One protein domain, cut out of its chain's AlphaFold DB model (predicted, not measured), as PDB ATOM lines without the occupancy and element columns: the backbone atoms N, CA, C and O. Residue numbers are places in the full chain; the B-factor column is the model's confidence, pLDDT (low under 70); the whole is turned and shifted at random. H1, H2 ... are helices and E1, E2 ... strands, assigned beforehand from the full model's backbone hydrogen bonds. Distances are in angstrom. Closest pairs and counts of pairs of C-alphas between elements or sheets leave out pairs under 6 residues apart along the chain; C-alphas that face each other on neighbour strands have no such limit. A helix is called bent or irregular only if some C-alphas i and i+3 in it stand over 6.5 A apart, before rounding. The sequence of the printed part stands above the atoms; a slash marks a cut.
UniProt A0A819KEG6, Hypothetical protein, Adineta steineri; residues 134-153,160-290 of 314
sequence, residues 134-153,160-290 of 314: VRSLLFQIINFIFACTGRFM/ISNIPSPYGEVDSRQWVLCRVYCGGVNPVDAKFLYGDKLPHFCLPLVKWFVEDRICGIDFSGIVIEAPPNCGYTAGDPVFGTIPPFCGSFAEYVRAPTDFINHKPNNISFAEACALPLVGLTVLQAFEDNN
ATOM      1  N   VAL A 134      59.384 -25.416  65.957       27.47
ATOM      2  CA  VAL A 134      60.616 -24.608  66.024       27.47
ATOM      3  C   VAL A 134      61.459 -24.982  67.248       27.47
ATOM      4  O   VAL A 134      62.676 -25.092  67.135       27.47
ATOM      5  N   ARG A 135      60.826 -25.283  68.396       26.48
ATOM      6  CA  ARG A 135      61.520 -25.732  69.622       26.48
ATOM      7  C   ARG A 135      62.254 -27.061  69.433       26.48
ATOM      8  O   ARG A 135      63.409 -27.168  69.831       26.48
ATOM      9  N   SER A 136      61.625 -28.048  68.788       26.59
ATOM     10  CA  SER A 136      62.264 -29.343  68.496       26.59
ATOM     11  C   SER A 136      63.488 -29.182  67.597       26.59
ATOM     12  O   SER A 136      64.506 -29.832  67.807       26.59
ATOM     13  N   LEU A 137      63.386 -28.311  66.598       31.19
ATOM     14  CA  LEU A 137      64.412 -28.104  65.589       31.19
ATOM     15  C   LEU A 137      65.605 -27.312  66.140       31.19
ATOM     16  O   LEU A 137      66.744 -27.711  65.940       31.19
ATOM     17  N   LEU A 138      65.356 -26.242  66.902       33.59
ATOM     18  CA  LEU A 138      66.411 -25.441  67.530       33.59
ATOM     19  C   LEU A 138      67.182 -26.258  68.581       33.59
ATOM     20  O   LEU A 138      68.408 -26.221  68.621       33.59
ATOM     21  N   PHE A 139      66.473 -27.069  69.374       32.00
ATOM     22  CA  PHE A 139      67.080 -27.975  70.353       32.00
ATOM     23  C   PHE A 139      67.910 -29.078  69.675       32.00
ATOM     24  O   PHE A 139      68.978 -29.434  70.163       32.00
ATOM     25  N   GLN A 140      67.470 -29.597  68.523       36.50
ATOM     26  CA  GLN A 140      68.243 -30.549  67.715       36.50
ATOM     27  C   GLN A 140      69.506 -29.915  67.114       36.50
ATOM     28  O   GLN A 140      70.572 -30.523  67.172       36.50
ATOM     29  N   ILE A 141      69.410 -28.681  66.603       40.31
ATOM     30  CA  ILE A 141      70.552 -27.927  66.061       40.31
ATOM     31  C   ILE A 141      71.584 -27.657  67.162       40.31
ATOM     32  O   ILE A 141      72.766 -27.924  66.968       40.31
ATOM     33  N   ILE A 142      71.148 -27.202  68.341       42.00
ATOM     34  CA  ILE A 142      72.031 -26.923  69.483       42.00
ATOM     35  C   ILE A 142      72.699 -28.209  69.988       42.00
ATOM     36  O   ILE A 142      73.923 -28.247  70.110       42.00
ATOM     37  N   ASN A 143      71.938 -29.287  70.218       35.84
ATOM     38  CA  ASN A 143      72.507 -30.568  70.658       35.84
ATOM     39  C   ASN A 143      73.518 -31.136  69.655       35.84
ATOM     40  O   ASN A 143      74.499 -31.758  70.061       35.84
ATOM     41  N   PHE A 144      73.320 -30.906  68.356       44.06
ATOM     42  CA  PHE A 144      74.274 -31.336  67.343       44.06
ATOM     43  C   PHE A 144      75.504 -30.430  67.250       44.06
ATOM     44  O   PHE A 144      76.611 -30.951  67.142       44.06
ATOM     45  N   ILE A 145      75.355 -29.103  67.371       45.28
ATOM     46  CA  ILE A 145      76.508 -28.201  67.511       45.28
ATOM     47  C   ILE A 145      77.372 -28.685  68.678       45.28
ATOM     48  O   ILE A 145      78.577 -28.814  68.505       45.28
ATOM     49  N   PHE A 146      76.778 -29.069  69.814       43.28
ATOM     50  CA  PHE A 146      77.498 -29.670  70.943       43.28
ATOM     51  C   PHE A 146      78.094 -31.059  70.639       43.28
ATOM     52  O   PHE A 146      79.209 -31.345  71.072       43.28
ATOM     53  N   ALA A 147      77.416 -31.914  69.867       40.59
ATOM     54  CA  ALA A 147      77.921 -33.240  69.494       40.59
ATOM     55  C   ALA A 147      79.106 -33.179  68.506       40.59
ATOM     56  O   ALA A 147      80.052 -33.955  68.638       40.59
ATOM     57  N   CYS A 148      79.091 -32.236  67.560       38.19
ATOM     58  CA  CYS A 148      80.188 -31.978  66.624       38.19
ATOM     59  C   CYS A 148      81.333 -31.185  67.256       38.19
ATOM     60  O   CYS A 148      82.499 -31.515  67.040       38.19
ATOM     61  N   THR A 149      81.034 -30.175  68.078       40.44
ATOM     62  CA  THR A 149      82.076 -29.409  68.789       40.44
ATOM     63  C   THR A 149      82.742 -30.236  69.887       40.44
ATOM     64  O   THR A 149      83.925 -30.041  70.156       40.44
ATOM     65  N   GLY A 150      82.055 -31.246  70.436       34.69
ATOM     66  CA  GLY A 150      82.603 -32.207  71.399       34.69
ATOM     67  C   GLY A 150      83.798 -33.036  70.898       34.69
ATOM     68  O   GLY A 150      84.458 -33.687  71.709       34.69
ATOM     69  N   ARG A 151      84.120 -33.007  69.594       38.81
ATOM     70  CA  ARG A 151      85.335 -33.628  69.025       38.81
ATOM     71  C   ARG A 151      86.216 -32.690  68.195       38.81
ATOM     72  O   ARG A 151      87.229 -33.139  67.668       38.81
ATOM     73  N   PHE A 152      85.908 -31.397  68.138       33.91
ATOM     74  CA  PHE A 152      86.679 -30.411  67.377       33.91
ATOM     75  C   PHE A 152      87.115 -29.252  68.281       33.91
ATOM     76  O   PHE A 152      86.692 -28.110  68.144       33.91
ATOM     77  N   MET A 153      88.015 -29.555  69.221       28.00
ATOM     78  CA  MET A 153      88.941 -28.537  69.719       28.00
ATOM     79  C   MET A 153      89.892 -28.199  68.572       28.00
ATOM     80  O   MET A 153      90.755 -28.995  68.200       28.00
ATOM     81  N   ILE A 160      94.911 -25.286  58.759       44.72
ATOM     82  CA  ILE A 160      94.467 -24.171  57.897       44.72
ATOM     83  C   ILE A 160      94.991 -24.318  56.454       44.72
ATOM     84  O   ILE A 160      94.289 -23.988  55.502       44.72
ATOM     85  N   SER A 161      96.179 -24.901  56.279       36.34
ATOM     86  CA  SER A 161      96.782 -25.150  54.962       36.34
ATOM     87  C   SER A 161      96.226 -26.385  54.238       36.34
ATOM     88  O   SER A 161      96.512 -26.565  53.061       36.34
ATOM     89  N   ASN A 162      95.453 -27.239  54.921       39.28
ATOM     90  CA  ASN A 162      95.019 -28.547  54.419       39.28
ATOM     91  C   ASN A 162      93.522 -28.809  54.625       39.28
ATOM     92  O   ASN A 162      93.145 -29.972  54.669       39.28
ATOM     93  N   ILE A 163      92.662 -27.788  54.748       51.91
ATOM     94  CA  ILE A 163      91.211 -28.012  54.616       51.91
ATOM     95  C   ILE A 163      90.984 -28.450  53.164       51.91
ATOM     96  O   ILE A 163      91.072 -27.600  52.264       51.91
ATOM     97  N   PRO A 164      90.763 -29.751  52.892       46.69
ATOM     98  CA  PRO A 164      90.544 -30.178  51.529       46.69
ATOM     99  C   PRO A 164      89.224 -29.559  51.073       46.69
ATOM    100  O   PRO A 164      88.276 -29.459  51.856       46.69
ATOM    101  N   SER A 165      89.156 -29.126  49.810       49.84
ATOM    102  CA  SER A 165      87.847 -28.882  49.205       49.84
ATOM    103  C   SER A 165      87.017 -30.150  49.431       49.84
ATOM    104  O   SER A 165      87.500 -31.236  49.092       49.84
ATOM    105  N   PRO A 166      85.801 -30.071  49.994       49.59
ATOM    106  CA  PRO A 166      84.946 -31.248  50.140       49.59
ATOM    107  C   PRO A 166      84.563 -31.857  48.780       49.59
ATOM    108  O   PRO A 166      84.025 -32.963  48.739       49.59
ATOM    109  N   TYR A 167      84.886 -31.164  47.683       48.44
ATOM    110  CA  TYR A 167      84.741 -31.598  46.297       48.44
ATOM    111  C   TYR A 167      86.067 -32.052  45.638       48.44
ATOM    112  O   TYR A 167      86.071 -32.430  44.469       48.44
ATOM    113  N   GLY A 168      87.195 -32.050  46.361       53.06
ATOM    114  CA  GLY A 168      88.516 -32.426  45.836       53.06
ATOM    115  C   GLY A 168      89.041 -31.490  44.734       53.06
ATOM    116  O   GLY A 168      88.645 -30.329  44.658       53.06
ATOM    117  N   GLU A 169      89.923 -32.004  43.866       46.59
ATOM    118  CA  GLU A 169      90.479 -31.302  42.683       46.59
ATOM    119  C   GLU A 169      89.451 -31.065  41.553       46.59
ATOM    120  O   GLU A 169      89.795 -30.546  40.495       46.59
ATOM    121  N   VAL A 170      88.189 -31.462  41.748       50.25
ATOM    122  CA  VAL A 170      87.143 -31.439  40.710       50.25
ATOM    123  C   VAL A 170      86.385 -30.104  40.676       50.25
ATOM    124  O   VAL A 170      85.683 -29.821  39.708       50.25
ATOM    125  N   ASP A 171      86.531 -29.258  41.700       62.69
ATOM    126  CA  ASP A 171      85.879 -27.949  41.742       62.69
ATOM    127  C   ASP A 171      86.784 -26.851  41.160       62.69
ATOM    128  O   ASP A 171      87.797 -26.482  41.755       62.69
ATOM    129  N   SER A 172      86.407 -26.325  39.991       68.44
ATOM    130  CA  SER A 172      87.111 -25.243  39.293       68.44
ATOM    131  C   SER A 172      86.828 -23.845  39.857       68.44
ATOM    132  O   SER A 172      87.384 -22.866  39.349       68.44
ATOM    133  N   ARG A 173      85.966 -23.719  40.875       78.69
ATOM    134  CA  ARG A 173      85.667 -22.432  41.513       78.69
ATOM    135  C   ARG A 173      86.897 -21.845  42.190       78.69
ATOM    136  O   ARG A 173      87.788 -22.551  42.663       78.69
ATOM    137  N   GLN A 174      86.909 -20.521  42.293       87.12
ATOM    138  CA  GLN A 174      87.831 -19.832  43.181       87.12
ATOM    139  C   GLN A 174      87.257 -19.837  44.596       87.12
ATOM    140  O   GLN A 174      86.063 -19.627  44.800       87.12
ATOM    141  N   TRP A 175      88.123 -20.077  45.571       89.06
ATOM    142  CA  TRP A 175      87.747 -20.179  46.974       89.06
ATOM    143  C   TRP A 175      88.527 -19.171  47.787       89.06
ATOM    144  O   TRP A 175      89.729 -19.017  47.585       89.06
ATOM    145  N   VAL A 176      87.862 -18.545  48.747       90.75
ATOM    146  CA  VAL A 176      88.504 -17.712  49.761       90.75
ATOM    147  C   VAL A 176      88.429 -18.404  51.110       90.75
ATOM    148  O   VAL A 176      87.488 -19.146  51.400       90.75
ATOM    149  N   LEU A 177      89.429 -18.165  51.947       86.88
ATOM    150  CA  LEU A 177      89.394 -18.563  53.343       86.88
ATOM    151  C   LEU A 177      88.895 -17.379  54.166       86.88
ATOM    152  O   LEU A 177      89.465 -16.287  54.111       86.88
ATOM    153  N   CYS A 178      87.866 -17.612  54.966       87.06
ATOM    154  CA  CYS A 178      87.272 -16.612  55.835       87.06
ATOM    155  C   CYS A 178      87.403 -17.031  57.297       87.06
ATOM    156  O   CYS A 178      87.201 -18.196  57.635       87.06
ATOM    157  N   ARG A 179      87.684 -16.069  58.177       86.19
ATOM    158  CA  ARG A 179      87.424 -16.196  59.611       86.19
ATOM    159  C   ARG A 179      85.957 -15.876  59.862       86.19
ATOM    160  O   ARG A 179      85.523 -14.759  59.574       86.19
ATOM    161  N   VAL A 180      85.221 -16.825  60.416       85.62
ATOM    162  CA  VAL A 180      83.794 -16.675  60.703       85.62
ATOM    163  C   VAL A 180      83.612 -15.828  61.964       85.62
ATOM    164  O   VAL A 180      84.295 -16.028  62.968       85.62
ATOM    165  N   TYR A 181      82.707 -14.854  61.894       84.69
ATOM    166  CA  TYR A 181      82.274 -14.032  63.030       84.69
ATOM    167  C   TYR A 181      80.865 -14.417  63.487       84.69
ATOM    168  O   TYR A 181      80.593 -14.414  64.684       84.69
ATOM    169  N   CYS A 182      79.980 -14.754  62.547       84.94
ATOM    170  CA  CYS A 182      78.645 -15.271  62.826       84.94
ATOM    171  C   CYS A 182      78.279 -16.385  61.837       84.94
ATOM    172  O   CYS A 182      78.564 -16.258  60.648       84.94
ATOM    173  N   GLY A 183      77.611 -17.435  62.323       86.12
ATOM    174  CA  GLY A 183      76.893 -18.415  61.504       86.12
ATOM    175  C   GLY A 183      75.381 -18.229  61.647       86.12
ATOM    176  O   GLY A 183      74.886 -18.093  62.766       86.12
ATOM    177  N   GLY A 184      74.656 -18.209  60.531       84.25
ATOM    178  CA  GLY A 184      73.191 -18.153  60.529       84.25
ATOM    179  C   GLY A 184      72.591 -19.551  60.682       84.25
ATOM    180  O   GLY A 184      73.125 -20.521  60.149       84.25
ATOM    181  N   VAL A 185      71.489 -19.658  61.428       84.06
ATOM    182  CA  VAL A 185      70.837 -20.941  61.728       84.06
ATOM    183  C   VAL A 185      69.543 -21.078  60.942       84.06
ATOM    184  O   VAL A 185      68.646 -20.242  61.043       84.06
ATOM    185  N   ASN A 186      69.413 -22.187  60.223       82.50
ATOM    186  CA  ASN A 186      68.280 -22.503  59.375       82.50
ATOM    187  C   ASN A 186      67.714 -23.899  59.681       82.50
ATOM    188  O   ASN A 186      68.448 -24.821  60.040       82.50
ATOM    189  N   PRO A 187      66.410 -24.131  59.439       77.94
ATOM    190  CA  PRO A 187      65.820 -25.463  59.544       77.94
ATOM    191  C   PRO A 187      66.525 -26.542  58.729       77.94
ATOM    192  O   PRO A 187      66.544 -27.705  59.124       77.94
ATOM    193  N   VAL A 188      67.076 -26.175  57.571       76.31
ATOM    194  CA  VAL A 188      67.749 -27.122  56.681       76.31
ATOM    195  C   VAL A 188      69.061 -27.647  57.273       76.31
ATOM    196  O   VAL A 188      69.412 -28.792  57.000       76.31
ATOM    197  N   ASP A 189      69.713 -26.883  58.158       75.12
ATOM    198  CA  ASP A 189      70.955 -27.299  58.817       75.12
ATOM    199  C   ASP A 189      70.733 -28.577  59.640       75.12
ATOM    200  O   ASP A 189      71.558 -29.484  59.609       75.12
ATOM    201  N   ALA A 190      69.570 -28.707  60.292       62.69
ATOM    202  CA  ALA A 190      69.177 -29.939  60.978       62.69
ATOM    203  C   ALA A 190      68.645 -31.034  60.043       62.69
ATOM    204  O   ALA A 190      68.777 -32.221  60.338       62.69
ATOM    205  N   LYS A 191      68.037 -30.679  58.907       65.38
ATOM    206  CA  LYS A 191      67.446 -31.674  57.991       65.38
ATOM    207  C   LYS A 191      68.488 -32.561  57.327       65.38
ATOM    208  O   LYS A 191      68.226 -33.748  57.135       65.38
ATOM    209  N   PHE A 192      69.668 -32.014  57.036       62.19
ATOM    210  CA  PHE A 192      70.797 -32.805  56.543       62.19
ATOM    211  C   PHE A 192      71.246 -33.880  57.545       62.19
ATOM    212  O   PHE A 192      71.778 -34.904  57.130       62.19
ATOM    213  N   LEU A 193      70.974 -33.696  58.838       57.31
ATOM    214  CA  LEU A 193      71.458 -34.569  59.908       57.31
ATOM    215  C   LEU A 193      70.599 -35.804  60.143       57.31
ATOM    216  O   LEU A 193      71.124 -36.878  60.427       57.31
ATOM    217  N   TYR A 194      69.281 -35.666  60.021       59.75
ATOM    218  CA  TYR A 194      68.348 -36.764  60.284       59.75
ATOM    219  C   TYR A 194      67.811 -37.408  59.010       59.75
ATOM    220  O   TYR A 194      66.927 -38.255  59.095       59.75
ATOM    221  N   GLY A 195      68.317 -37.002  57.838       60.06
ATOM    222  CA  GLY A 195      67.785 -37.450  56.556       60.06
ATOM    223  C   GLY A 195      66.294 -37.159  56.447       60.06
ATOM    224  O   GLY A 195      65.524 -38.039  56.066       60.06
ATOM    225  N   ASP A 196      65.883 -35.950  56.846       58.41
ATOM    226  CA  ASP A 196      64.475 -35.554  56.821       58.41
ATOM    227  C   ASP A 196      63.897 -35.796  55.417       58.41
ATOM    228  O   ASP A 196      64.520 -35.465  54.406       58.41
ATOM    229  N   LYS A 197      62.707 -36.402  55.358       61.94
ATOM    230  CA  LYS A 197      62.021 -36.849  54.130       61.94
ATOM    231  C   LYS A 197      62.693 -37.976  53.332       61.94
ATOM    232  O   LYS A 197      62.199 -38.306  52.253       61.94
ATOM    233  N   LEU A 198      63.760 -38.603  53.829       66.19
ATOM    234  CA  LEU A 198      64.321 -39.810  53.216       66.19
ATOM    235  C   LEU A 198      63.672 -41.077  53.795       66.19
ATOM    236  O   LEU A 198      63.309 -41.109  54.973       66.19
ATOM    237  N   PRO A 199      63.525 -42.151  52.995       70.31
ATOM    238  CA  PRO A 199      63.069 -43.435  53.513       70.31
ATOM    239  C   PRO A 199      63.949 -43.918  54.673       70.31
ATOM    240  O   PRO A 199      65.173 -43.824  54.598       70.31
ATOM    241  N   HIS A 200      63.346 -44.504  55.715       73.12
ATOM    242  CA  HIS A 200      64.067 -44.937  56.923       73.12
ATOM    243  C   HIS A 200      65.270 -45.855  56.646       73.12
ATOM    244  O   HIS A 200      66.258 -45.816  57.376       73.12
ATOM    245  N   PHE A 201      65.223 -46.653  55.574       76.12
ATOM    246  CA  PHE A 201      66.330 -47.530  55.185       76.12
ATOM    247  C   PHE A 201      67.570 -46.772  54.670       76.12
ATOM    248  O   PHE A 201      68.662 -47.330  54.677       76.12
ATOM    249  N   CYS A 202      67.429 -45.506  54.261       73.25
ATOM    250  CA  CYS A 202      68.535 -44.641  53.844       73.25
ATOM    251  C   CYS A 202      69.233 -43.953  55.026       73.25
ATOM    252  O   CYS A 202      70.342 -43.453  54.861       73.25
ATOM    253  N   LEU A 203      68.622 -43.922  56.216       70.50
ATOM    254  CA  LEU A 203      69.148 -43.184  57.371       70.50
ATOM    255  C   LEU A 203      70.562 -43.612  57.801       70.50
ATOM    256  O   LEU A 203      71.357 -42.725  58.097       70.50
ATOM    257  N   PRO A 204      70.940 -44.909  57.794       70.75
ATOM    258  CA  PRO A 204      72.317 -45.310  58.088       70.75
ATOM    259  C   PRO A 204      73.332 -44.754  57.081       70.75
ATOM    260  O   PRO A 204      74.431 -44.376  57.471       70.75
ATOM    261  N   LEU A 205      72.954 -44.664  55.801       71.75
ATOM    262  CA  LEU A 205      73.802 -44.119  54.739       71.75
ATOM    263  C   LEU A 205      73.937 -42.598  54.856       71.75
ATOM    264  O   LEU A 205      75.031 -42.068  54.703       71.75
ATOM    265  N   VAL A 206      72.835 -41.904  55.153       66.81
ATOM    266  CA  VAL A 206      72.838 -40.455  55.402       66.81
ATOM    267  C   VAL A 206      73.708 -40.145  56.604       66.81
ATOM    268  O   VAL A 206      74.588 -39.301  56.494       66.81
ATOM    269  N   LYS A 207      73.510 -40.879  57.707       67.25
ATOM    270  CA  LYS A 207      74.327 -40.758  58.910       67.25
ATOM    271  C   LYS A 207      75.798 -40.931  58.561       67.25
ATOM    272  O   LYS A 207      76.552 -40.013  58.817       67.25
ATOM    273  N   TRP A 208      76.174 -42.023  57.895       67.75
ATOM    274  CA  TRP A 208      77.553 -42.262  57.458       67.75
ATOM    275  C   TRP A 208      78.121 -41.139  56.568       67.75
ATOM    276  O   TRP A 208      79.303 -40.829  56.650       67.75
ATOM    277  N   PHE A 209      77.294 -40.506  55.730       65.75
ATOM    278  CA  PHE A 209      77.735 -39.435  54.831       65.75
ATOM    279  C   PHE A 209      77.956 -38.087  55.535       65.75
ATOM    280  O   PHE A 209      78.801 -37.301  55.093       65.75
ATOM    281  N   VAL A 210      77.188 -37.805  56.591       64.44
ATOM    282  CA  VAL A 210      77.265 -36.552  57.366       64.44
ATOM    283  C   VAL A 210      78.058 -36.692  58.666       64.44
ATOM    284  O   VAL A 210      78.386 -35.678  59.280       64.44
ATOM    285  N   GLU A 211      78.383 -37.920  59.076       59.41
ATOM    286  CA  GLU A 211      79.287 -38.217  60.189       59.41
ATOM    287  C   GLU A 211      80.630 -37.512  59.925       59.41
ATOM    288  O   GLU A 211      81.163 -37.556  58.817       59.41
ATOM    289  N   ASP A 212      81.117 -36.770  60.921       60.38
ATOM    290  CA  ASP A 212      82.323 -35.927  60.866       60.38
ATOM    291  C   ASP A 212      82.287 -34.705  59.922       60.38
ATOM    292  O   ASP A 212      83.314 -34.051  59.718       60.38
ATOM    293  N   ARG A 213      81.120 -34.321  59.383       66.25
ATOM    294  CA  ARG A 213      80.977 -33.074  58.612       66.25
ATOM    295  C   ARG A 213      80.509 -31.899  59.466       66.25
ATOM    296  O   ARG A 213      79.684 -32.036  60.366       66.25
ATOM    297  N   ILE A 214      81.018 -30.715  59.133       71.19
ATOM    298  CA  ILE A 214      80.629 -29.455  59.773       71.19
ATOM    299  C   ILE A 214      79.282 -29.000  59.193       71.19
ATOM    300  O   ILE A 214      79.048 -29.082  57.987       71.19
ATOM    301  N   CYS A 215      78.387 -28.533  60.065       75.69
ATOM    302  CA  CYS A 215      77.077 -27.991  59.695       75.69
ATOM    303  C   CYS A 215      77.090 -26.481  59.471       75.69
ATOM    304  O   CYS A 215      78.075 -25.802  59.756       75.69
ATOM    305  N   GLY A 216      75.958 -25.968  58.994       79.25
ATOM    306  CA  GLY A 216      75.731 -24.550  58.765       79.25
ATOM    307  C   GLY A 216      75.928 -24.171  57.304       79.25
ATOM    308  O   GLY A 216      76.864 -24.631  56.644       79.25
ATOM    309  N   ILE A 217      75.021 -23.335  56.814       88.25
ATOM    310  CA  ILE A 217      75.054 -22.782  55.460       88.25
ATOM    311  C   ILE A 217      75.429 -21.307  55.508       88.25
ATOM    312  O   ILE A 217      76.340 -20.883  54.807       88.25
ATOM    313  N   ASP A 218      74.751 -20.527  56.342       93.94
ATOM    314  CA  ASP A 218      74.926 -19.080  56.361       93.94
ATOM    315  C   ASP A 218      76.109 -18.669  57.226       93.94
ATOM    316  O   ASP A 218      76.333 -19.224  58.309       93.94
ATOM    317  N   PHE A 219      76.842 -17.652  56.781       94.56
ATOM    318  CA  PHE A 219      77.878 -17.032  57.592       94.56
ATOM    319  C   PHE A 219      78.129 -15.571  57.237       94.56
ATOM    320  O   PHE A 219      77.787 -15.075  56.162       94.56
ATOM    321  N   SER A 220      78.797 -14.888  58.157       96.56
ATOM    322  CA  SER A 220      79.472 -13.627  57.904       96.56
ATOM    323  C   SER A 220      80.818 -13.602  58.626       96.56
ATOM    324  O   SER A 220      81.003 -14.214  59.685       96.56
ATOM    325  N   GLY A 221      81.801 -12.929  58.034       94.75
ATOM    326  CA  GLY A 221      83.176 -12.991  58.511       94.75
ATOM    327  C   GLY A 221      84.138 -12.096  57.745       94.75
ATOM    328  O   GLY A 221      83.734 -11.230  56.974       94.75
ATOM    329  N   ILE A 222      85.428 -12.310  57.978       95.50
ATOM    330  CA  ILE A 222      86.514 -11.561  57.341       95.50
ATOM    331  C   ILE A 222      87.326 -12.508  56.466       95.50
ATOM    332  O   ILE A 222      87.749 -13.565  56.937       95.50
ATOM    333  N   VAL A 223      87.589 -12.125  55.220       95.12
ATOM    334  CA  VAL A 223      88.530 -12.835  54.345       95.12
ATOM    335  C   VAL A 223      89.929 -12.765  54.953       95.12
ATOM    336  O   VAL A 223      90.410 -11.691  55.307       95.12
ATOM    337  N   ILE A 224      90.599 -13.906  55.079       88.75
ATOM    338  CA  ILE A 224      91.984 -13.990  55.566       88.75
ATOM    339  C   ILE A 224      92.960 -14.451  54.485       88.75
ATOM    340  O   ILE A 224      94.134 -14.098  54.549       88.75
ATOM    341  N   GLU A 225      92.481 -15.184  53.479       86.12
ATOM    342  CA  GLU A 225      93.264 -15.592  52.314       86.12
ATOM    343  C   GLU A 225      92.370 -15.603  51.073       86.12
ATOM    344  O   GLU A 225      91.237 -16.088  51.121       86.12
ATOM    345  N   ALA A 226      92.879 -15.068  49.965       89.56
ATOM    346  CA  ALA A 226      92.161 -14.979  48.703       89.56
ATOM    347  C   ALA A 226      93.114 -15.224  47.519       89.56
ATOM    348  O   ALA A 226      94.211 -14.654  47.499       89.56
ATOM    349  N   PRO A 227      92.720 -16.035  46.520       86.88
ATOM    350  CA  PRO A 227      93.471 -16.183  45.282       86.88
ATOM    351  C   PRO A 227      93.581 -14.852  44.524       86.88
ATOM    352  O   PRO A 227      92.664 -14.027  44.580       86.88
ATOM    353  N   PRO A 228      94.656 -14.639  43.746       86.06
ATOM    354  CA  PRO A 228      94.760 -13.471  42.880       86.06
ATOM    355  C   PRO A 228      93.564 -13.357  41.926       86.06
ATOM    356  O   PRO A 228      93.108 -14.355  41.364       86.06
ATOM    357  N   ASN A 229      93.093 -12.127  41.702       88.69
ATOM    358  CA  ASN A 229      92.021 -11.795  40.755       88.69
ATOM    359  C   ASN A 229      90.665 -12.478  41.022       88.69
ATOM    360  O   ASN A 229      89.871 -12.611  40.096       88.69
ATOM    361  N   CYS A 230      90.381 -12.897  42.258       89.88
ATOM    362  CA  CYS A 230      89.100 -13.524  42.609       89.88
ATOM    363  C   CYS A 230      88.009 -12.540  43.076       89.88
ATOM    364  O   CYS A 230      86.920 -12.961  43.453       89.88
ATOM    365  N   GLY A 231      88.307 -11.234  43.064       94.25
ATOM    366  CA  GLY A 231      87.396 -10.170  43.504       94.25
ATOM    367  C   GLY A 231      87.467  -9.829  44.997       94.25
ATOM    368  O   GLY A 231      86.897  -8.823  45.396       94.25
ATOM    369  N   TYR A 232      88.212 -10.604  45.789       96.69
ATOM    370  CA  TYR A 232      88.349 -10.424  47.237       96.69
ATOM    371  C   TYR A 232      89.813 -10.298  47.665       96.69
ATOM    372  O   TYR A 232      90.723 -10.812  47.009       96.69
ATOM    373  N   THR A 233      90.035  -9.651  48.804       96.31
ATOM    374  CA  THR A 233      91.339  -9.467  49.442       96.31
ATOM    375  C   THR A 233      91.267  -9.715  50.947       96.31
ATOM    376  O   THR A 233      90.205  -9.654  51.567       96.31
ATOM    377  N   ALA A 234      92.409 -10.028  51.561       94.88
ATOM    378  CA  ALA A 234      92.474 -10.215  53.006       94.88
ATOM    379  C   ALA A 234      92.065  -8.927  53.743       94.88
ATOM    380  O   ALA A 234      92.585  -7.849  53.464       94.88
ATOM    381  N   GLY A 235      91.162  -9.061  54.714       94.50
ATOM    382  CA  GLY A 235      90.551  -7.953  55.447       94.50
ATOM    383  C   GLY A 235      89.128  -7.619  54.998       94.50
ATOM    384  O   GLY A 235      88.415  -6.967  55.761       94.50
ATOM    385  N   ASP A 236      88.684  -8.101  53.834       97.94
ATOM    386  CA  ASP A 236      87.340  -7.802  53.341       97.94
ATOM    387  C   ASP A 236      86.258  -8.424  54.239       97.94
ATOM    388  O   ASP A 236      86.295  -9.633  54.506       97.94
ATOM    389  N   PRO A 237      85.271  -7.633  54.701       97.62
ATOM    390  CA  PRO A 237      84.105  -8.166  55.377       97.62
ATOM    391  C   PRO A 237      83.147  -8.765  54.351       97.62
ATOM    392  O   PRO A 237      82.738  -8.103  53.396       97.62
ATOM    393  N   VAL A 238      82.765 -10.020  54.565       98.38
ATOM    394  CA  VAL A 238      81.919 -10.793  53.653       98.38
ATOM    395  C   VAL A 238      80.777 -11.470  54.396       98.38
ATOM    396  O   VAL A 238      80.826 -11.683  55.611       98.38
ATOM    397  N   PHE A 239      79.732 -11.793  53.651       98.19
ATOM    398  CA  PHE A 239      78.615 -12.614  54.095       98.19
ATOM    399  C   PHE A 239      78.128 -13.467  52.929       98.19
ATOM    400  O   PHE A 239      78.351 -13.121  51.767       98.19
ATOM    401  N   GLY A 240      77.483 -14.586  53.226       96.81
ATOM    402  CA  GLY A 240      76.968 -15.459  52.186       96.81
ATOM    403  C   GLY A 240      76.616 -16.841  52.691       96.81
ATOM    404  O   GLY A 240      76.460 -17.070  53.892       96.81
ATOM    405  N   THR A 241      76.506 -17.750  51.735       94.38
ATOM    406  CA  THR A 241      76.219 -19.160  51.982       94.38
ATOM    407  C   THR A 241      77.474 -19.997  51.777       94.38
ATOM    408  O   THR A 241      78.457 -19.567  51.179       94.38
ATOM    409  N   ILE A 242      77.435 -21.221  52.274       88.38
ATOM    410  CA  ILE A 242      78.441 -22.246  52.053       88.38
ATOM    411  C   ILE A 242      77.743 -23.427  51.376       88.38
ATOM    412  O   ILE A 242      76.606 -23.746  51.744       88.38
ATOM    413  N   PRO A 243      78.378 -24.095  50.394       83.38
ATOM    414  CA  PRO A 243      77.777 -25.266  49.781       83.38
ATOM    415  C   PRO A 243      77.445 -26.340  50.828       83.38
ATOM    416  O   PRO A 243      78.153 -26.465  51.839       83.38
ATOM    417  N   PRO A 244      76.402 -27.155  50.594       73.75
ATOM    418  CA  PRO A 244      76.042 -28.231  51.506       73.75
ATOM    419  C   PRO A 244      77.252 -29.096  51.868       73.75
ATOM    420  O   PRO A 244      78.101 -29.374  51.021       73.75
ATOM    421  N   PHE A 245      77.303 -29.550  53.121       69.12
ATOM    422  CA  PHE A 245      78.346 -30.440  53.649       69.12
ATOM    423  C   PHE A 245      79.750 -29.834  53.831       69.12
ATOM    424  O   PHE A 245      80.663 -30.587  54.180       69.12
ATOM    425  N   CYS A 246      79.941 -28.527  53.616       72.69
ATOM    426  CA  CYS A 246      81.217 -27.855  53.913       72.69
ATOM    427  C   CYS A 246      81.205 -27.161  55.287       72.69
ATOM    428  O   CYS A 246      82.231 -27.150  55.959       72.69
ATOM    429  N   GLY A 247      80.042 -26.650  55.706       75.12
ATOM    430  CA  GLY A 247      79.769 -26.173  57.061       75.12
ATOM    431  C   GLY A 247      80.326 -24.791  57.406       75.12
ATOM    432  O   GLY A 247      81.525 -24.549  57.306       75.12
ATOM    433  N   SER A 248      79.462 -23.892  57.879       81.50
ATOM    434  CA  SER A 248      79.844 -22.570  58.395       81.50
ATOM    435  C   SER A 248      80.002 -22.488  59.915       81.50
ATOM    436  O   SER A 248      80.544 -21.501  60.414       81.50
ATOM    437  N   PHE A 249      79.558 -23.493  60.675       79.94
ATOM    438  CA  PHE A 249      79.660 -23.519  62.140       79.94
ATOM    439  C   PHE A 249      81.066 -23.928  62.598       79.94
ATOM    440  O   PHE A 249      81.265 -24.937  63.273       79.94
ATOM    441  N   ALA A 250      82.050 -23.128  62.201       73.31
ATOM    442  CA  ALA A 250      83.465 -23.281  62.498       73.31
ATOM    443  C   ALA A 250      84.125 -21.902  62.632       73.31
ATOM    444  O   ALA A 250      83.584 -20.903  62.176       73.31
ATOM    445  N   GLU A 251      85.320 -21.834  63.223       71.62
ATOM    446  CA  GLU A 251      86.075 -20.571  63.328       71.62
ATOM    447  C   GLU A 251      86.572 -20.057  61.968       71.62
ATOM    448  O   GLU A 251      86.776 -18.853  61.780       71.62
ATOM    449  N   TYR A 252      86.768 -20.972  61.018       77.00
ATOM    450  CA  TYR A 252      87.223 -20.686  59.666       77.00
ATOM    451  C   TYR A 252      86.443 -21.518  58.660       77.00
ATOM    452  O   TYR A 252      86.124 -22.676  58.926       77.00
ATOM    453  N   VAL A 253      86.194 -20.945  57.486       82.69
ATOM    454  CA  VAL A 253      85.493 -21.624  56.399       82.69
ATOM    455  C   VAL A 253      86.117 -21.282  55.054       82.69
ATOM    456  O   VAL A 253      86.568 -20.156  54.834       82.69
ATOM    457  N   ARG A 254      86.148 -22.263  54.147       84.94
ATOM    458  CA  ARG A 254      86.415 -22.018  52.729       84.94
ATOM    459  C   ARG A 254      85.091 -21.741  52.033       84.94
ATOM    460  O   ARG A 254      84.218 -22.603  52.030       84.94
ATOM    461  N   ALA A 255      84.965 -20.559  51.449       89.81
ATOM    462  CA  ALA A 255      83.772 -20.133  50.735       89.81
ATOM    463  C   ALA A 255      84.082 -19.961  49.240       89.81
ATOM    464  O   ALA A 255      85.087 -19.320  48.909       89.81
ATOM    465  N   PRO A 256      83.256 -20.507  48.332       91.62
ATOM    466  CA  PRO A 256      83.350 -20.183  46.918       91.62
ATOM    467  C   PRO A 256      83.063 -18.697  46.693       91.62
ATOM    468  O   PRO A 256      82.164 -18.137  47.322       91.62
ATOM    469  N   THR A 257      83.800 -18.052  45.793       92.75
ATOM    470  CA  THR A 257      83.638 -16.612  45.536       92.75
ATOM    471  C   THR A 257      82.274 -16.236  44.962       92.75
ATOM    472  O   THR A 257      81.844 -15.100  45.143       92.75
ATOM    473  N   ASP A 258      81.583 -17.182  44.323       92.12
ATOM    474  CA  ASP A 258      80.222 -17.068  43.786       92.12
ATOM    475  C   ASP A 258      79.118 -17.301  44.838       92.12
ATOM    476  O   ASP A 258      77.944 -17.093  44.545       92.12
ATOM    477  N   PHE A 259      79.472 -17.697  46.065       94.44
ATOM    478  CA  PHE A 259      78.523 -17.963  47.158       94.44
ATOM    479  C   PHE A 259      78.494 -16.861  48.224       94.44
ATOM    480  O   PHE A 259      77.676 -16.899  49.152       94.44
ATOM    481  N   ILE A 260      79.387 -15.881  48.104       96.19
ATOM    482  CA  ILE A 260      79.554 -14.783  49.052       96.19
ATOM    483  C   ILE A 260      79.483 -13.436  48.347       96.19
ATOM    484  O   ILE A 260      79.605 -13.334  47.128       96.19
ATOM    485  N   ASN A 261      79.296 -12.390  49.141       97.62
ATOM    486  CA  ASN A 261      79.394 -11.011  48.700       97.62
ATOM    487  C   ASN A 261      80.021 -10.151  49.807       97.62
ATOM    488  O   ASN A 261      80.118 -10.569  50.967       97.62
ATOM    489  N   HIS A 262      80.429  -8.930  49.467       98.25
ATOM    490  CA  HIS A 262      80.872  -7.959  50.457       98.25
ATOM    491  C   HIS A 262      79.728  -7.618  51.406       98.25
ATOM    492  O   HIS A 262      78.609  -7.300  51.002       98.25
ATOM    493  N   LYS A 263      80.029  -7.661  52.699       97.88
ATOM    494  CA  LYS A 263      79.081  -7.304  53.740       97.88
ATOM    495  C   LYS A 263      78.798  -5.796  53.676       97.88
ATOM    496  O   LYS A 263      79.748  -5.013  53.736       97.88
ATOM    497  N   PRO A 264      77.527  -5.357  53.664       96.81
ATOM    498  CA  PRO A 264      77.199  -3.940  53.773       96.81
ATOM    499  C   PRO A 264      77.794  -3.315  55.043       96.81
ATOM    500  O   PRO A 264      77.779  -3.915  56.124       96.81
ATOM    501  N   ASN A 265      78.319  -2.095  54.923       94.00
ATOM    502  CA  ASN A 265      79.004  -1.405  56.024       94.00
ATOM    503  C   ASN A 265      78.055  -0.944  57.142       94.00
ATOM    504  O   ASN A 265      78.502  -0.690  58.255       94.00
ATOM    505  N   ASN A 266      76.760  -0.827  56.850       96.06
ATOM    506  CA  ASN A 266      75.740  -0.287  57.749       96.06
ATOM    507  C   ASN A 266      75.015  -1.344  58.597       96.06
ATOM    508  O   ASN A 266      74.101  -0.983  59.329       96.06
ATOM    509  N   ILE A 267      75.393  -2.619  58.492       94.12
ATOM    510  CA  ILE A 267      74.828  -3.707  59.302       94.12
ATOM    511  C   ILE A 267      75.936  -4.418  60.076       94.12
ATOM    512  O   ILE A 267      77.106  -4.360  59.704       94.12
ATOM    513  N   SER A 268      75.601  -5.099  61.157       93.25
ATOM    514  CA  SER A 268      76.511  -5.947  61.928       93.25
ATOM    515  C   SER A 268      76.779  -7.284  61.225       93.25
ATOM    516  O   SER A 268      76.114  -7.654  60.258       93.25
ATOM    517  N   PHE A 269      77.775  -8.040  61.697       89.62
ATOM    518  CA  PHE A 269      77.985  -9.420  61.236       89.62
ATOM    519  C   PHE A 269      76.783 -10.319  61.563       89.62
ATOM    520  O   PHE A 269      76.416 -11.148  60.735       89.62
ATOM    521  N   ALA A 270      76.149 -10.118  62.721       90.81
ATOM    522  CA  ALA A 270      74.964 -10.868  63.133       90.81
ATOM    523  C   ALA A 270      73.760 -10.609  62.210       90.81
ATOM    524  O   ALA A 270      73.070 -11.534  61.800       90.81
ATOM    525  N   GLU A 271      73.536  -9.356  61.818       92.19
ATOM    526  CA  GLU A 271      72.491  -9.033  60.841       92.19
ATOM    527  C   GLU A 271      72.842  -9.592  59.461       92.19
ATOM    528  O   GLU A 271      71.986 -10.156  58.789       92.19
ATOM    529  N   ALA A 272      74.111  -9.508  59.052       94.69
ATOM    530  CA  ALA A 272      74.542 -10.014  57.756       94.69
ATOM    531  C   ALA A 272      74.415 -11.541  57.625       94.69
ATOM    532  O   ALA A 272      73.971 -12.006  56.585       94.69
ATOM    533  N   CYS A 273      74.767 -12.331  58.650       94.12
ATOM    534  CA  CYS A 273      74.654 -13.798  58.596       94.12
ATOM    535  C   CYS A 273      73.193 -14.286  58.587       94.12
ATOM    536  O   CYS A 273      72.956 -15.437  58.251       94.12
ATOM    537  N   ALA A 274      72.215 -13.444  58.940       92.56
ATOM    538  CA  ALA A 274      70.803 -13.830  59.005       92.56
ATOM    539  C   ALA A 274      70.055 -13.730  57.659       92.56
ATOM    540  O   ALA A 274      68.888 -14.102  57.578       92.56
ATOM    541  N   LEU A 275      70.698 -13.190  56.620       93.75
ATOM    542  CA  LEU A 275      70.080 -12.863  55.331       93.75
ATOM    543  C   LEU A 275      70.287 -13.880  54.194       93.75
ATOM    544  O   LEU A 275      69.349 -14.023  53.409       93.75
ATOM    545  N   PRO A 276      71.453 -14.544  54.019       95.19
ATOM    546  CA  PRO A 276      71.798 -15.159  52.738       95.19
ATOM    547  C   PRO A 276      70.823 -16.247  52.291       95.19
ATOM    548  O   PRO A 276      70.174 -16.073  51.260       95.19
ATOM    549  N   LEU A 277      70.661 -17.337  53.049       93.81
ATOM    550  CA  LEU A 277      69.817 -18.446  52.610       93.81
ATOM    551  C   LEU A 277      68.350 -18.034  52.483       93.81
ATOM    552  O   LEU A 277      67.707 -18.321  51.472       93.81
ATOM    553  N   VAL A 278      67.807 -17.363  53.499       93.88
ATOM    554  CA  VAL A 278      66.390 -16.973  53.517       93.88
ATOM    555  C   VAL A 278      66.070 -15.936  52.443       93.88
ATOM    556  O   VAL A 278      65.047 -16.066  51.774       93.88
ATOM    557  N   GLY A 279      66.954 -14.960  52.222       93.94
ATOM    558  CA  GLY A 279      66.803 -13.933  51.195       93.94
ATOM    559  C   GLY A 279      66.900 -14.517  49.790       93.94
ATOM    560  O   GLY A 279      66.011 -14.281  48.976       93.94
ATOM    561  N   LEU A 280      67.915 -15.349  49.524       94.06
ATOM    562  CA  LEU A 280      68.056 -16.042  48.239       94.06
ATOM    563  C   LEU A 280      66.861 -16.956  47.950       94.06
ATOM    564  O   LEU A 280      66.387 -16.998  46.821       94.06
ATOM    565  N   THR A 281      66.326 -17.635  48.970       93.69
ATOM    566  CA  THR A 281      65.127 -18.477  48.822       93.69
ATOM    567  C   THR A 281      63.920 -17.664  48.352       93.69
ATOM    568  O   THR A 281      63.173 -18.116  47.486       93.69
ATOM    569  N   VAL A 282      63.718 -16.465  48.907       94.81
ATOM    570  CA  VAL A 282      62.615 -15.577  48.506       94.81
ATOM    571  C   VAL A 282      62.829 -15.038  47.097       94.81
ATOM    572  O   VAL A 282      61.905 -15.089  46.290       94.81
ATOM    573  N   LEU A 283      64.038 -14.559  46.790       93.81
ATOM    574  CA  LEU A 283      64.361 -14.025  45.466       93.81
ATOM    575  C   LEU A 283      64.154 -15.082  44.379       93.81
ATOM    576  O   LEU A 283      63.453 -14.813  43.408       93.81
ATOM    577  N   GLN A 284      64.646 -16.306  44.597       94.50
ATOM    578  CA  GLN A 284      64.417 -17.423  43.681       94.50
ATOM    579  C   GLN A 284      62.922 -17.710  43.505       94.50
ATOM    580  O   GLN A 284      62.451 -17.874  42.384       94.50
ATOM    581  N   ALA A 285      62.149 -17.729  44.596       93.75
ATOM    582  CA  ALA A 285      60.710 -17.962  44.515       93.75
ATOM    583  C   ALA A 285      59.987 -16.869  43.710       93.75
ATOM    584  O   ALA A 285      59.027 -17.169  43.002       93.75
ATOM    585  N   PHE A 286      60.425 -15.612  43.798       93.44
ATOM    586  CA  PHE A 286      59.833 -14.515  43.028       93.44
ATOM    587  C   PHE A 286      60.208 -14.596  41.551       93.44
ATOM    588  O   PHE A 286      59.331 -14.426  40.702       93.44
ATOM    589  N   GLU A 287      61.470 -14.906  41.246       94.31
ATOM    590  CA  GLU A 287      61.958 -15.104  39.880       94.31
ATOM    591  C   GLU A 287      61.252 -16.282  39.197       94.31
ATOM    592  O   GLU A 287      60.684 -16.112  38.117       94.31
ATOM    593  N   ASP A 288      61.175 -17.441  39.857       96.25
ATOM    594  CA  ASP A 288      60.529 -18.650  39.324       96.25
ATOM    595  C   ASP A 288      59.040 -18.435  39.014       96.25
ATOM    596  O   ASP A 288      58.481 -19.065  38.113       96.25
ATOM    597  N   ASN A 289      58.387 -17.531  39.751       94.06
ATOM    598  CA  ASN A 289      56.976 -17.198  39.570       94.06
ATOM    599  C   ASN A 289      56.748 -15.919  38.750       94.06
ATOM    600  O   ASN A 289      55.595 -15.532  38.560       94.06
ATOM    601  N   ASN A 290      57.809 -15.292  38.226       94.00
ATOM    602  CA  ASN A 290      57.752 -14.044  37.459       94.00
ATOM    603  C   ASN A 290      56.911 -12.963  38.158       94.00
ATOM    604  O   ASN A 290      56.022 -12.357  37.551       94.00
TER     605      ASN A 290
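AT A GLANCE: This is residues 134 to 153 and 160 to 290 of the 314 residues of the protein "Hypothetical protein" of Adineta steineri (UniProt A0A819KEG6). A strongly twisted sheet of five strands is folded back on itself, E4 and E1 facing E3 and E5 with E2 as the hinge; the short helix H4 packs on it, and H5 grazes it with residues 276 to 280, while residues 281 to 290, of which 281 to 288 belong to H5, stick out. Away from the sheet, H1, H2 and H3 make a looser group, H2 meeting both others. The printed part has 151 residues with five named helices and five named strands, in the order H1 E1 H2 H3 E2 E3 E4 E5 H4 H5; the class is mixed, helices and strands. The sheet's order is E4 E1 E2 E3 E5, antiparallel throughout. The whole is compact, with a radius of gyration of the C-alphas of 16.0 A and spans of 46 by 42 by 28 A.

HOW THE PARTS SIT: In the folded sheet, one sheet bent back into two leaves, the leaf of E4 (residues 252 to 256) and E1 (175 to 184) faces that of E3 (237 to 241) and E5 (260 to 262), with 13 pairs of C-alphas within 11 A, and E2 (218 to 225) is the hinge. E1 bends by 95 degrees at residue 181 and E2 by 69 degrees at residue 222. Within hydrogen-bond range are N 253 and O 178 at 2.9 A between E4 and E1, N 179 and O 222 at 2.8 A between E1 and E2, N 221 and O 238 at 2.9 A in the hairpin of E2 and E3, and N 261 and O 239 at 2.9 A between E3 and E5. H4, residues 269 to 273, is on the sheet at a height of 6.7 A, only just over E2, on which 3 of its 5 C-alphas fall; the closest C-alphas of H4 and E2 are those of Cys 273 and Phe 219, 4.7 A apart. H5, residues 276 to 288, only grazes the sheet with residues 276 to 280. H2, residues 187 to 194, is not on the sheet. It touches H3, residues 200 to 210, about perpendicular at 74 degrees, the closest C-alphas being Leu 193 and Val 210 at 6.6 A. H1, residues 134 to 149, touches H2 with residues 137 to 141 alone, at a steep tilt of 62 degrees; the closest C-alphas, of Ile 141 and Ala 190, are 5.6 A apart. H1 and H3 are apart. Every O i to N i+4 pair is within hydrogen-bond range in H1, H4 and H5, against 3 of 4 in H2 and 5 of 7 in H3.

IN THESE COORDINATES: E1 measures 20.0 A from first to last C-alpha, E2 19.1 A, H1 22.2 A, H5 17.9 A and H3 15.6 A. H3 is irregular, with C-alphas 201 and 204 7.0 A apart. H1 begins at C-alpha 134 (60.616, -24.608, 66.024), E1 at C-alpha 175 (87.747, -20.179, 46.974), and H5 ends at C-alpha 288 (60.529, -18.650, 39.324).

THE WHOLE: The two C-alphas farthest apart, of Phe 201 and Asn 266, are 48.2 A apart. Residues 154 to 159 are not printed, and C-alphas 153 and 160 are 13.8 A apart across this cut. The link from E2 to E3 is long, with 11 residues. The mean pLDDT of the printed part is 75.0; 51 residues are under 70, among them 134 to 153 and 160 to 172.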